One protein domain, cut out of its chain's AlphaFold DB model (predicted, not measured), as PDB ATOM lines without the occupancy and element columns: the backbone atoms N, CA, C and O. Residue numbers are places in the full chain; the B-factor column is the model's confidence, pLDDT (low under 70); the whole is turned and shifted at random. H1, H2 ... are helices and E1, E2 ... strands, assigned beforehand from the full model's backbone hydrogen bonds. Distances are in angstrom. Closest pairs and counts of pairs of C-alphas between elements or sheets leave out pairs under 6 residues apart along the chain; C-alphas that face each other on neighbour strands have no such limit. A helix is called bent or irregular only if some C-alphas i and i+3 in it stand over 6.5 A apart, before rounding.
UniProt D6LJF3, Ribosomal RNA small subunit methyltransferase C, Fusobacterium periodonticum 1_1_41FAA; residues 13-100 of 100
ATOM      1  N   HIS A  13     -32.664  -8.563  -6.219       54.16
ATOM      2  CA  HIS A  13     -33.082  -7.368  -5.482       54.16
ATOM      3  C   HIS A  13     -34.592  -7.343  -5.202       54.16
ATOM      4  O   HIS A  13     -35.021  -6.963  -4.112       54.16
ATOM      5  N   ARG A  14     -35.420  -7.803  -6.151       52.47
ATOM      6  CA  ARG A  14     -36.879  -7.876  -5.967       52.47
ATOM      7  C   ARG A  14     -37.287  -8.980  -4.997       52.47
ATOM      8  O   ARG A  14     -38.313  -8.819  -4.336       52.47
ATOM      9  N   ALA A  15     -36.534 -10.076  -4.923       50.84
ATOM     10  CA  ALA A  15     -36.787 -11.151  -3.966       50.84
ATOM     11  C   ALA A  15     -36.442 -10.698  -2.536       50.84
ATOM     12  O   ALA A  15     -37.280 -10.831  -1.642       50.84
ATOM     13  N   LEU A  16     -35.281 -10.053  -2.364       53.50
ATOM     14  CA  LEU A  16     -34.792  -9.517  -1.089       53.50
ATOM     15  C   LEU A  16     -35.735  -8.468  -0.478       53.50
ATOM     16  O   LEU A  16     -36.066  -8.565   0.701       53.50
ATOM     17  N   SER A  17     -36.219  -7.501  -1.267       52.00
ATOM     18  CA  SER A  17     -37.132  -6.455  -0.771       52.00
ATOM     19  C   SER A  17     -38.554  -6.950  -0.489       52.00
ATOM     20  O   SER A  17     -39.272  -6.334   0.293       52.00
ATOM     21  N   ARG A  18     -39.000  -8.035  -1.139       52.09
ATOM     22  CA  ARG A  18     -40.358  -8.583  -0.954       52.09
ATOM     23  C   ARG A  18     -40.496  -9.478   0.276       52.09
ATOM     24  O   ARG A  18     -41.613  -9.637   0.751       52.09
ATOM     25  N   HIS A  19     -39.392 -10.043   0.753       50.03
ATOM     26  CA  HIS A  19     -39.371 -11.023   1.840       50.03
ATOM     27  C   HIS A  19     -38.571 -10.534   3.057       50.03
ATOM     28  O   HIS A  19     -38.288 -11.327   3.942       50.03
ATOM     29  N   GLU A  20     -38.168  -9.257   3.088       54.19
ATOM     30  CA  GLU A  20     -37.395  -8.662   4.195       54.19
ATOM     31  C   GLU A  20     -36.125  -9.433   4.602       54.19
ATOM     32  O   GLU A  20     -35.684  -9.379   5.745       54.19
ATOM     33  N   ILE A  21     -35.494 -10.137   3.663       54.00
ATOM     34  CA  ILE A  21     -34.456 -11.141   3.964       54.00
ATOM     35  C   ILE A  21     -33.170 -10.531   4.564       54.00
ATOM     36  O   ILE A  21     -32.406 -11.239   5.212       54.00
ATOM     37  N   LYS A  22     -32.898  -9.231   4.361       58.44
ATOM     38  CA  LYS A  22     -31.631  -8.581   4.775       58.44
ATOM     39  C   LYS A  22     -31.766  -7.401   5.745       58.44
ATOM     40  O   LYS A  22     -30.747  -6.922   6.225       58.44
ATOM     41  N   LEU A  23     -32.974  -6.905   5.999       66.62
ATOM     42  CA  LEU A  23     -33.220  -5.813   6.945       66.62
ATOM     43  C   LEU A  23     -34.675  -5.899   7.393       66.62
ATOM     44  O   LEU A  23     -35.579  -5.632   6.600       66.62
ATOM     45  N   ASN A  24     -34.894  -6.285   8.647       85.56
ATOM     46  CA  ASN A  24     -36.236  -6.304   9.213       85.56
ATOM     47  C   ASN A  24     -36.678  -4.883   9.609       85.56
ATOM     48  O   ASN A  24     -35.873  -3.962   9.785       85.56
ATOM     49  N   LEU A  25     -37.988  -4.702   9.755       89.62
ATOM     50  CA  LEU A  25     -38.595  -3.408  10.056       89.62
ATOM     51  C   LEU A  25     -38.118  -2.795  11.390       89.62
ATOM     52  O   LEU A  25     -38.019  -1.570  11.497       89.62
ATOM     53  N   ASP A  26     -37.809  -3.620  12.397       91.19
ATOM     54  CA  ASP A  26     -37.330  -3.150  13.706       91.19
ATOM     55  C   ASP A  26     -35.908  -2.586  13.598       91.19
ATOM     56  O   ASP A  26     -35.658  -1.459  14.024       91.19
ATOM     57  N   GLU A  27     -34.997  -3.301  12.936       93.06
ATOM     58  CA  GLU A  27     -33.637  -2.838  12.647       93.06
ATOM     59  C   GLU A  27     -33.631  -1.563  11.806       93.06
ATOM     60  O   GLU A  27     -32.864  -0.637  12.091       93.06
ATOM     61  N   PHE A  28     -34.498  -1.481  10.793       94.88
ATOM     62  CA  PHE A  28     -34.650  -0.278   9.977       94.88
ATOM     63  C   PHE A  28     -35.009   0.938  10.844       94.88
ATOM     64  O   PHE A  28     -34.324   1.966  10.804       94.88
ATOM     65  N   ILE A  29     -36.049   0.817  11.672       96.56
ATOM     66  CA  ILE A  29     -36.543   1.922  12.501       96.56
ATOM     67  C   ILE A  29     -35.547   2.270  13.620       96.56
ATOM     68  O   ILE A  29     -35.353   3.453  13.919       96.56
ATOM     69  N   GLN A  30     -34.869   1.286  14.214       96.00
ATOM     70  CA  GLN A  30     -33.831   1.512  15.225       96.00
ATOM     71  C   GLN A  30     -32.623   2.260  14.651       96.00
ATOM     72  O   GLN A  30     -32.145   3.227  15.253       96.00
ATOM     73  N   ASN A  31     -32.154   1.873  13.462       96.00
ATOM     74  CA  ASN A  31     -31.065   2.581  12.795       96.00
ATOM     75  C   ASN A  31     -31.478   4.004  12.407       96.00
ATOM     76  O   ASN A  31     -30.739   4.947  12.700       96.00
ATOM     77  N   ALA A  32     -32.682   4.190  11.857       96.75
ATOM     78  CA  ALA A  32     -33.224   5.519  11.579       96.75
ATOM     79  C   ALA A  32     -33.274   6.385  12.850       96.75
ATOM     80  O   ALA A  32     -32.851   7.542  12.840       96.75
ATOM     81  N   LYS A  33     -33.709   5.818  13.983       96.56
ATOM     82  CA  LYS A  33     -33.704   6.506  15.280       96.56
ATOM     83  C   LYS A  33     -32.311   6.966  15.683       96.56
ATOM     84  O   LYS A  33     -32.188   8.079  16.186       96.56
ATOM     85  N   ARG A  34     -31.285   6.130  15.512       96.62
ATOM     86  CA  ARG A  34     -29.900   6.458  15.881       96.62
ATOM     87  C   ARG A  34     -29.342   7.600  15.030       96.62
ATOM     88  O   ARG A  34     -28.669   8.468  15.569       96.62
ATOM     89  N   LEU A  35     -29.652   7.604  13.736       97.06
ATOM     90  CA  LEU A  35     -29.142   8.589  12.779       97.06
ATOM     91  C   LEU A  35     -29.872   9.939  12.853       97.06
ATOM     92  O   LEU A  35     -29.282  10.979  12.572       97.06
ATOM     93  N   LEU A  36     -31.150   9.947  13.237       97.75
ATOM     94  CA  LEU A  36     -31.926  11.180  13.327       97.75
ATOM     95  C   LEU A  36     -31.555  12.009  14.562       97.75
ATOM     96  O   LEU A  36     -31.566  11.519  15.699       97.75
ATOM     97  N   LYS A  37     -31.367  13.316  14.349       96.25
ATOM     98  CA  LYS A  37     -31.312  14.310  15.430       96.25
ATOM     99  C   LYS A  37     -32.583  14.261  16.303       96.25
ATOM    100  O   LYS A  37     -33.614  13.739  15.861       96.25
ATOM    101  N   PRO A  38     -32.553  14.781  17.542       94.25
ATOM    102  CA  PRO A  38     -33.768  14.949  18.339       94.25
ATOM    103  C   PRO A  38     -34.855  15.682  17.541       94.25
ATOM    104  O   PRO A  38     -34.559  16.656  16.851       94.25
ATOM    105  N   ILE A  39     -36.101  15.196  17.605       95.12
ATOM    106  CA  ILE A  39     -37.240  15.751  16.843       95.12
ATOM    107  C   ILE A  39     -37.014  15.680  15.313       95.12
ATOM    108  O   ILE A  39     -37.633  16.394  14.534       95.12
ATOM    109  N   GLY A  40     -36.122  14.794  14.856       97.31
ATOM    110  CA  GLY A  40     -35.945  14.482  13.442       97.31
ATOM    111  C   GLY A  40     -37.124  13.693  12.870       97.31
ATOM    112  O   GLY A  40     -37.812  12.963  13.592       97.31
ATOM    113  N   THR A  41     -37.324  13.822  11.560       98.00
ATOM    114  CA  THR A  41     -38.423  13.185  10.829       98.00
ATOM    115  C   THR A  41     -37.901  12.072   9.926       98.00
ATOM    116  O   THR A  41     -36.913  12.249   9.218       98.00
ATOM    117  N   LEU A  42     -38.583  10.932   9.947       98.31
ATOM    118  CA  LEU A  42     -38.377   9.795   9.062       98.31
ATOM    119  C   LEU A  42     -39.475   9.788   7.994       98.31
ATOM    120  O   LEU A  42     -40.654   9.808   8.342       98.31
ATOM    121  N   TYR A  43     -39.090   9.709   6.721       98.19
ATOM    122  CA  TYR A  43     -40.005   9.506   5.596       98.19
ATOM    123  C   TYR A  43     -39.665   8.198   4.894       98.19
ATOM    124  O   TYR A  43     -38.494   7.938   4.617       98.19
ATOM    125  N   PHE A  44     -40.668   7.376   4.596       97.38
ATOM    126  CA  PHE A  44     -40.471   6.147   3.831       97.38
ATOM    127  C   PHE A  44     -41.761   5.682   3.157       97.38
ATOM    128  O   PHE A  44     -42.861   6.071   3.545       97.38
ATOM    129  N   VAL A  45     -41.611   4.837   2.138       95.88
ATOM    130  CA  VAL A  45     -42.721   4.204   1.420       95.88
ATOM    131  C   VAL A  45     -42.791   2.740   1.822       95.88
ATOM    132  O   VAL A  45     -41.765   2.067   1.910       95.88
ATOM    133  N   HIS A  46     -43.998   2.229   2.043       94.88
ATOM    134  CA  HIS A  46     -44.194   0.819   2.341       94.88
ATOM    135  C   HIS A  46     -45.522   0.283   1.786       94.88
ATOM    136  O   HIS A  46     -46.404   1.029   1.375       94.88
ATOM    137  N   ARG A  47     -45.675  -1.044   1.760       92.62
ATOM    138  CA  ARG A  47     -46.940  -1.736   1.481       92.62
ATOM    139  C   ARG A  47     -47.980  -1.502   2.576       92.62
ATOM    140  O   ARG A  47     -47.665  -1.627   3.759       92.62
ATOM    141  N   THR A  48     -49.223  -1.283   2.157       95.12
ATOM    142  CA  THR A  48     -50.383  -1.013   3.027       95.12
ATOM    143  C   THR A  48     -50.727  -2.164   3.971       95.12
ATOM    144  O   THR A  48     -51.062  -1.916   5.124       95.12
ATOM    145  N   HIS A  49     -50.559  -3.425   3.550       94.12
ATOM    146  CA  HIS A  49     -50.854  -4.589   4.406       94.12
ATOM    147  C   HIS A  49     -49.990  -4.665   5.680       94.12
ATOM    148  O   HIS A  49     -50.362  -5.358   6.621       94.12
ATOM    149  N   ARG A  50     -48.861  -3.941   5.738       94.25
ATOM    150  CA  ARG A  50     -47.972  -3.884   6.914       94.25
ATOM    151  C   ARG A  50     -48.198  -2.671   7.804       94.25
ATOM    152  O   ARG A  50     -47.432  -2.446   8.734       94.25
ATOM    153  N   LEU A  51     -49.253  -1.894   7.559       96.19
ATOM    154  CA  LEU A  51     -49.549  -0.674   8.312       96.19
ATOM    155  C   LEU A  51     -49.562  -0.899   9.829       96.19
ATOM    156  O   LEU A  51     -48.914  -0.161  10.565       96.19
ATOM    157  N   VAL A  52     -50.263  -1.936  10.291       96.94
ATOM    158  CA  VAL A  52     -50.382  -2.239  11.726       96.94
ATOM    159  C   VAL A  52     -49.017  -2.539  12.346       96.94
ATOM    160  O   VAL A  52     -48.713  -2.061  13.437       96.94
ATOM    161  N   GLU A  53     -48.190  -3.313  11.648       95.88
ATOM    162  CA  GLU A  53     -46.841  -3.654  12.093       95.88
ATOM    163  C   GLU A  53     -45.950  -2.409  12.160       95.88
ATOM    164  O   GLU A  53     -45.303  -2.160  13.174       95.88
ATOM    165  N   ILE A  54     -45.997  -1.563  11.129       97.44
ATOM    166  CA  ILE A  54     -45.245  -0.306  11.067       97.44
ATOM    167  C   ILE A  54     -45.613   0.632  12.210       97.44
ATOM    168  O   ILE A  54     -44.718   1.150  12.878       97.44
ATOM    169  N   ILE A  55     -46.907   0.833  12.473       97.62
ATOM    170  CA  ILE A  55     -47.361   1.698  13.568       97.62
ATOM    171  C   ILE A  55     -46.826   1.185  14.910       97.62
ATOM    172  O   ILE A  55     -46.282   1.968  15.691       97.62
ATOM    173  N   LYS A  56     -46.925  -0.127  15.164       97.75
ATOM    174  CA  LYS A  56     -46.426  -0.747  16.400       97.75
ATOM    175  C   LYS A  56     -44.915  -0.572  16.553       97.75
ATOM    176  O   LYS A  56     -44.448  -0.190  17.626       97.75
ATOM    177  N   THR A  57     -44.146  -0.809  15.491       97.69
ATOM    178  CA  THR A  57     -42.681  -0.713  15.536       97.69
ATOM    179  C   THR A  57     -42.206   0.731  15.698       97.69
ATOM    180  O   THR A  57     -41.260   0.985  16.448       97.69
ATOM    181  N   LEU A  58     -42.881   1.699  15.070       98.06
ATOM    182  CA  LEU A  58     -42.615   3.125  15.273       98.06
ATOM    183  C   LEU A  58     -42.882   3.545  16.725       98.06
ATOM    184  O   LEU A  58     -42.016   4.175  17.338       98.06
ATOM    185  N   ASP A  59     -44.023   3.156  17.303       96.81
ATOM    186  CA  ASP A  59     -44.371   3.521  18.684       96.81
ATOM    187  C   ASP A  59     -43.414   2.883  19.709       96.81
ATOM    188  O   ASP A  59     -42.871   3.592  20.566       96.81
ATOM    189  N   LYS A  60     -43.070   1.591  19.539       96.94
ATOM    190  CA  LYS A  60     -42.014   0.900  20.315       96.94
ATOM    191  C   LYS A  60     -40.707   1.700  20.305       96.94
ATOM    192  O   LYS A  60     -40.047   1.854  21.333       96.94
ATOM    193  N   ASN A  61     -40.360   2.273  19.154       97.00
ATOM    194  CA  ASN A  61     -39.139   3.046  18.958       97.00
ATOM    195  C   ASN A  61     -39.259   4.541  19.298       97.00
ATOM    196  O   ASN A  61     -38.292   5.281  19.104       97.00
ATOM    197  N   LYS A  62     -40.358   4.989  19.921       96.75
ATOM    198  CA  LYS A  62     -40.598   6.393  20.321       96.75
ATOM    199  C   LYS A  62     -40.717   7.359  19.138       96.75
ATOM    200  O   LYS A  62     -40.360   8.535  19.255       96.75
ATOM    201  N   PHE A  63     -41.226   6.873  18.012       98.31
ATOM    202  CA  PHE A  63     -41.730   7.719  16.940       98.31
ATOM    203  C   PHE A  63     -43.237   7.928  17.081       98.31
ATOM    204  O   PHE A  63     -43.954   7.080  17.607       98.31
ATOM    205  N   SER A  64     -43.715   9.050  16.561       97.94
ATOM    206  CA  SER A  64     -45.138   9.305  16.345       97.94
ATOM    207  C   SER A  64     -45.397   9.404  14.855       97.94
ATOM    208  O   SER A  64     -44.681  10.125  14.163       97.94
ATOM    209  N   VAL A  65     -46.420   8.718  14.355       98.25
ATOM    210  CA  VAL A  65     -46.830   8.864  12.956       98.25
ATOM    211  C   VAL A  65     -47.489  10.228  12.786       98.25
ATOM    212  O   VAL A  65     -48.477  10.527  13.452       98.25
ATOM    213  N   LYS A  66     -46.913  11.058  11.921       98.25
ATOM    214  CA  LYS A  66     -47.394  12.408  11.629       98.25
ATOM    215  C   LYS A  66     -48.292  12.420  10.398       98.25
ATOM    216  O   LYS A  66     -49.341  13.048  10.445       98.25
ATOM    217  N   LYS A  67     -47.913  11.718   9.328       98.62
ATOM    218  CA  LYS A  67     -48.693  11.665   8.085       98.62
ATOM    219  C   LYS A  67     -48.661  10.280   7.455       98.62
ATOM    220  O   LYS A  67     -47.607   9.644   7.432       98.62
ATOM    221  N   ILE A  68     -49.800   9.839   6.928       98.50
ATOM    222  CA  ILE A  68     -49.901   8.679   6.037       98.50
ATOM    223  C   ILE A  68     -50.572   9.128   4.739       98.50
ATOM    224  O   ILE A  68     -51.668   9.682   4.776       98.50
ATOM    225  N   ILE A  69     -49.931   8.855   3.604       98.25
ATOM    226  CA  ILE A  69     -50.498   9.102   2.275       98.25
ATOM    227  C   ILE A  69     -50.720   7.759   1.594       98.25
ATOM    228  O   ILE A  69     -49.754   7.069   1.261       98.25
ATOM    229  N   PHE A  70     -51.973   7.374   1.380       97.69
ATOM    230  CA  PHE A  70     -52.301   6.171   0.619       97.69
ATOM    231  C   PHE A  70     -52.187   6.458  -0.876       97.69
ATOM    232  O   PHE A  70     -52.817   7.381  -1.389       97.69
ATOM    233  N   VAL A  71     -51.385   5.661  -1.581       95.81
ATOM    234  CA  VAL A  71     -51.197   5.783  -3.030       95.81
ATOM    235  C   VAL A  71     -52.165   4.837  -3.723       95.81
ATOM    236  O   VAL A  71     -52.043   3.617  -3.582       95.81
ATOM    237  N   PHE A  72     -53.129   5.394  -4.443       94.12
ATOM    238  CA  PHE A  72     -54.159   4.678  -5.180       94.12
ATOM    239  C   PHE A  72     -53.783   4.565  -6.652       94.12
ATOM    240  O   PHE A  72     -53.359   5.531  -7.281       94.12
ATOM    241  N   SER A  73     -53.962   3.364  -7.193       88.88
ATOM    242  CA  SER A  73     -53.949   3.136  -8.639       88.88
ATOM    243  C   SER A  73     -55.345   3.349  -9.229       88.88
ATOM    244  O   SER A  73     -56.330   3.362  -8.489       88.88
ATOM    245  N   LYS A  74     -55.443   3.402 -10.565       83.62
ATOM    246  CA  LYS A  74     -56.707   3.478 -11.331       83.62
ATOM    247  C   LYS A  74     -57.818   2.523 -10.869       83.62
ATOM    248  O   LYS A  74     -58.990   2.821 -11.060       83.62
ATOM    249  N   ASN A  75     -57.472   1.404 -10.232       85.88
ATOM    250  CA  ASN A  75     -58.434   0.423  -9.728       85.88
ATOM    251  C   ASN A  75     -58.989   0.769  -8.330       85.88
ATOM    252  O   ASN A  75     -59.525  -0.114  -7.666       85.88
ATOM    253  N   ASN A  76     -58.800   1.999  -7.834       82.19
ATOM    254  CA  ASN A  76     -59.175   2.439  -6.481       82.19
ATOM    255  C   ASN A  76     -58.637   1.539  -5.354       82.19
ATOM    256  O   ASN A  76     -59.182   1.487  -4.255       82.19
ATOM    257  N   THR A  77     -57.520   0.854  -5.603       87.25
ATOM    258  CA  THR A  77     -56.818   0.053  -4.597       87.25
ATOM    259  C   THR A  77     -55.481   0.691  -4.261       87.25
ATOM    260  O   THR A  77     -54.737   1.125  -5.150       87.25
ATOM    261  N   SER A  78     -55.167   0.723  -2.962       90.06
ATOM    262  CA  SER A  78     -53.893   1.223  -2.456       90.06
ATOM    263  C   SER A  78     -53.003   0.073  -1.996       90.06
ATOM    264  O   SER A  78     -53.234  -0.563  -0.967       90.06
ATOM    265  N   SER A  79     -51.963  -0.204  -2.784       92.31
ATOM    266  CA  SER A  79     -50.956  -1.225  -2.456       92.31
ATOM    267  C   SER A  79     -49.701  -0.644  -1.801       92.31
ATOM    268  O   SER A  79     -48.848  -1.404  -1.333       92.31
ATOM    269  N   MET A  80     -49.573   0.685  -1.781       94.75
ATOM    270  CA  MET A  80     -48.429   1.433  -1.266       94.75
ATOM    271  C   MET A  80     -48.906   2.659  -0.488       94.75
ATOM    272  O   MET A  80     -49.927   3.254  -0.819       94.75
ATOM    273  N   MET A  81     -48.148   3.041   0.532       97.00
ATOM    274  CA  MET A  81     -48.374   4.237   1.332       97.00
ATOM    275  C   MET A  81     -47.051   4.925   1.651       97.00
ATOM    276  O   MET A  81     -46.026   4.261   1.815       97.00
ATOM    277  N   ILE A  82     -47.090   6.247   1.758       98.06
ATOM    278  CA  ILE A  82     -45.993   7.083   2.245       98.06
ATOM    279  C   ILE A  82     -46.252   7.370   3.719       98.06
ATOM    280  O   ILE A  82     -47.386   7.651   4.101       98.06
ATOM    281  N   ILE A  83     -45.216   7.294   4.545       98.50
ATOM    282  CA  ILE A  83     -45.305   7.477   5.991       98.50
ATOM    283  C   ILE A  83     -44.290   8.529   6.413       98.50
ATOM    284  O   ILE A  83     -43.107   8.421   6.096       98.50
ATOM    285  N   GLU A  84     -44.761   9.520   7.161       98.38
ATOM    286  CA  GLU A  84     -43.957  10.506   7.876       98.38
ATOM    287  C   GLU A  84     -44.043  10.220   9.378       98.38
ATOM    288  O   GLU A  84     -45.136  10.206   9.952       98.38
ATOM    289  N   ALA A  85     -42.902  10.021  10.036       98.44
ATOM    290  CA  ALA A  85     -42.821   9.726  11.462       98.44
ATOM    291  C   ALA A  85     -41.833  10.649  12.189       98.44
ATOM    292  O   ALA A  85     -40.695  10.824  11.764       98.44
ATOM    293  N   LEU A  86     -42.252  11.223  13.317       98.25
ATOM    294  CA  LEU A  86     -41.482  12.187  14.103       98.25
ATOM    295  C   LEU A  86     -40.874  11.533  15.351       98.25
ATOM    296  O   LEU A  86     -41.589  10.916  16.141       98.25
ATOM    297  N   LYS A  87     -39.565  11.695  15.567       97.75
ATOM    298  CA  LYS A  87     -38.847  11.133  16.723       97.75
ATOM    299  C   LYS A  87     -39.102  11.942  17.999       97.75
ATOM    300  O   LYS A  87     -38.795  13.127  18.057       97.75
ATOM    301  N   GLY A  88     -39.552  11.285  19.068       92.81
ATOM    302  CA  GLY A  88     -39.500  11.834  20.429       92.81
ATOM    303  C   GLY A  88     -40.524  12.924  20.761       92.81
ATOM    304  O   GLY A  88     -40.432  13.524  21.826       92.81
ATOM    305  N   LYS A  89     -41.510  13.173  19.893       93.62
ATOM    306  CA  LYS A  89     -42.613  14.105  20.158       93.62
ATOM    307  C   LYS A  89     -43.935  13.497  19.703       93.62
ATOM    308  O   LYS A  89     -44.013  12.962  18.598       93.62
ATOM    309  N   LYS A  90     -44.967  13.572  20.549       94.12
ATOM    310  CA  LYS A  90     -46.342  13.195  20.187       94.12
ATOM    311  C   LYS A  90     -46.959  14.299  19.328       94.12
ATOM    312  O   LYS A  90     -46.773  15.484  19.600       94.12
ATOM    313  N   ILE A  91     -47.641  13.900  18.262       96.19
ATOM    314  CA  ILE A  91     -48.262  14.798  17.289       96.19
ATOM    315  C   ILE A  91     -49.557  14.171  16.777       96.19
ATOM    316  O   ILE A  91     -49.755  12.962  16.900       96.19
ATOM    317  N   LYS A  92     -50.437  15.007  16.227       97.00
ATOM    318  CA  LYS A  92     -51.640  14.567  15.526       97.00
ATOM    319  C   LYS A  92     -51.255  13.860  14.220       97.00
ATOM    320  O   LYS A  92     -50.320  14.284  13.545       97.00
ATOM    321  N   LEU A  93     -51.999  12.809  13.885       97.81
ATOM    322  CA  LEU A  93     -51.922  12.121  12.601       97.81
ATOM    323  C   LEU A  93     -52.743  12.867  11.538       97.81
ATOM    324  O   LEU A  93     -53.902  13.214  11.772       97.81
ATOM    325  N   GLU A  94     -52.155  13.039  10.360       98.25
ATOM    326  CA  GLU A  94     -52.804  13.474   9.124       98.25
ATOM    327  C   GLU A  94     -52.899  12.295   8.144       98.25
ATOM    328  O   GLU A  94     -51.976  11.483   8.040       98.25
ATOM    329  N   ILE A  95     -54.021  12.184   7.432       98.00
ATOM    330  CA  ILE A  95     -54.259  11.125   6.442       98.00
ATOM    331  C   ILE A  95     -54.646  11.782   5.121       98.00
ATOM    332  O   ILE A  95     -55.551  12.612   5.089       98.00
ATOM    333  N   GLU A  96     -53.973  11.389   4.044       97.19
ATOM    334  CA  GLU A  96     -54.205  11.890   2.690       97.19
ATOM    335  C   GLU A  96     -54.259  10.734   1.682       97.19
ATOM    336  O   GLU A  96     -53.731   9.644   1.920       97.19
ATOM    337  N   ASN A  97     -54.869  10.993   0.526       95.75
ATOM    338  CA  ASN A  97     -54.907  10.065  -0.599       95.75
ATOM    339  C   ASN A  97     -54.226  10.712  -1.806       95.75
ATOM    340  O   ASN A  97     -54.487  11.872  -2.120       95.75
ATOM    341  N   TYR A  98     -53.395   9.944  -2.503       94.19
ATOM    342  CA  TYR A  98     -52.761  10.343  -3.754       94.19
ATOM    343  C   TYR A  98     -53.163   9.368  -4.858       94.19
ATOM    344  O   TYR A  98     -53.020   8.159  -4.688       94.19
ATOM    345  N   TYR A  99     -53.663   9.887  -5.976       90.69
ATOM    346  CA  TYR A  99     -54.159   9.087  -7.096       90.69
ATOM    347  C   TYR A  99     -53.190   9.199  -8.275       90.69
ATOM    348  O   TYR A  99     -52.855  10.312  -8.683       90.69
ATOM    349  N   VAL A 100     -52.740   8.047  -8.783       81.94
ATOM    350  CA  VAL A 100     -51.811   7.905  -9.924       81.94
ATOM    351  C   VAL A 100     -52.543   7.409 -11.164       81.94
ATOM    352  O   VAL A 100     -53.350   6.455 -11.035       81.94
TER     353      VAL A 100
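AT A GLANCE: This is residues 13 to 100 of the 100 residues of the protein "Ribosomal RNA small subunit methyltransferase C" of Fusobacterium periodonticum 1_1_41FAA (UniProt D6LJF3). A twisted sheet of four strands has one long helix, H3, lying lengthwise over one face, while a second helix, H2, packs on H3 with its start and only grazes the sheet. H1 sits off this body, beyond residues 19 to 24, which stand free. The printed part has 88 residues, with three named helices and four named strands in the order H1, H2, E1, H3, E2, E3, E4; the class is mixed, helices and strands. The sheet is mixed, in the order E1, E3, E2, E4, with E1 and E3 and E3 and E2 antiparallel and E2 and E4 parallel. The whole is compact, with a radius of gyration of the C-alphas of 13.5 A and spans of 40 by 32 by 18 A.

IN THESE COORDINATES: In the sheet, E3 is residues 78 to 87, 26.3 A long from first to last C-alpha, and E2 is residues 63 to 72, 25.6 A, bending by 56 degrees at residue 66. E1 is residues 41 to 46, with C-alpha 41 at (-38.423, 13.185, 10.829), and E4 is residues 94 to 99, with C-alpha 99 at (-54.159, 9.087, -7.096). H3 is residues 48 to 60, 19.3 A, and is irregular, with C-alphas 49 and 52 lying 7.7 A apart. H2 is residues 25 to 35, 15.5 A, and H1 is residues 13 to 18, with C-alpha 13 at (-33.082, -7.368, -5.482).

HOW THE PARTS SIT: E1 and E4 are the edge strands. E1 and E3 are antiparallel at 163 degrees, with N 44 and O 83 within hydrogen-bond range at 3.0 A. E3 and E2 form a hairpin at 160 degrees, with N 82 and O 69 at 2.8 A. E2 and E4 are parallel at 22 degrees, with N 70 and O 96 at 2.9 A. H3 is on the sheet at a height of 7.7 A, over E3 and along the strands, at 6 degrees to E3 on the local plane; their closest C-alphas are those of Thr 48 and Met 80, 5.3 A apart. This gives two layers, a helix on one face of a sheet. E1, H3 and E2 form a split strand-helix-strand unit, two strands running the same way with E3 between them, and its crossover is right-handed. H3, with residues 54 to 58 alone, touches H2 at a steep tilt of 49 degrees, the same way; their closest C-alphas are those of Asp 26 and Thr 57, 6.2 A apart. H2 only grazes the sheet, with residues 29 to 33. H1 is not on the sheet and is apart from H2 and H3. In H1 and H2 every O i to N i+4 pair is within hydrogen-bond range; in H3, 7 of 9 are.

THE WHOLE: The C-alphas of Pro 38 and Asn 75 are the two farthest apart, at 40.1 A. The printed part has no cut, and no link is long. The mean pLDDT of the printed part is 90.1, and residues 13 to 23 are under 70.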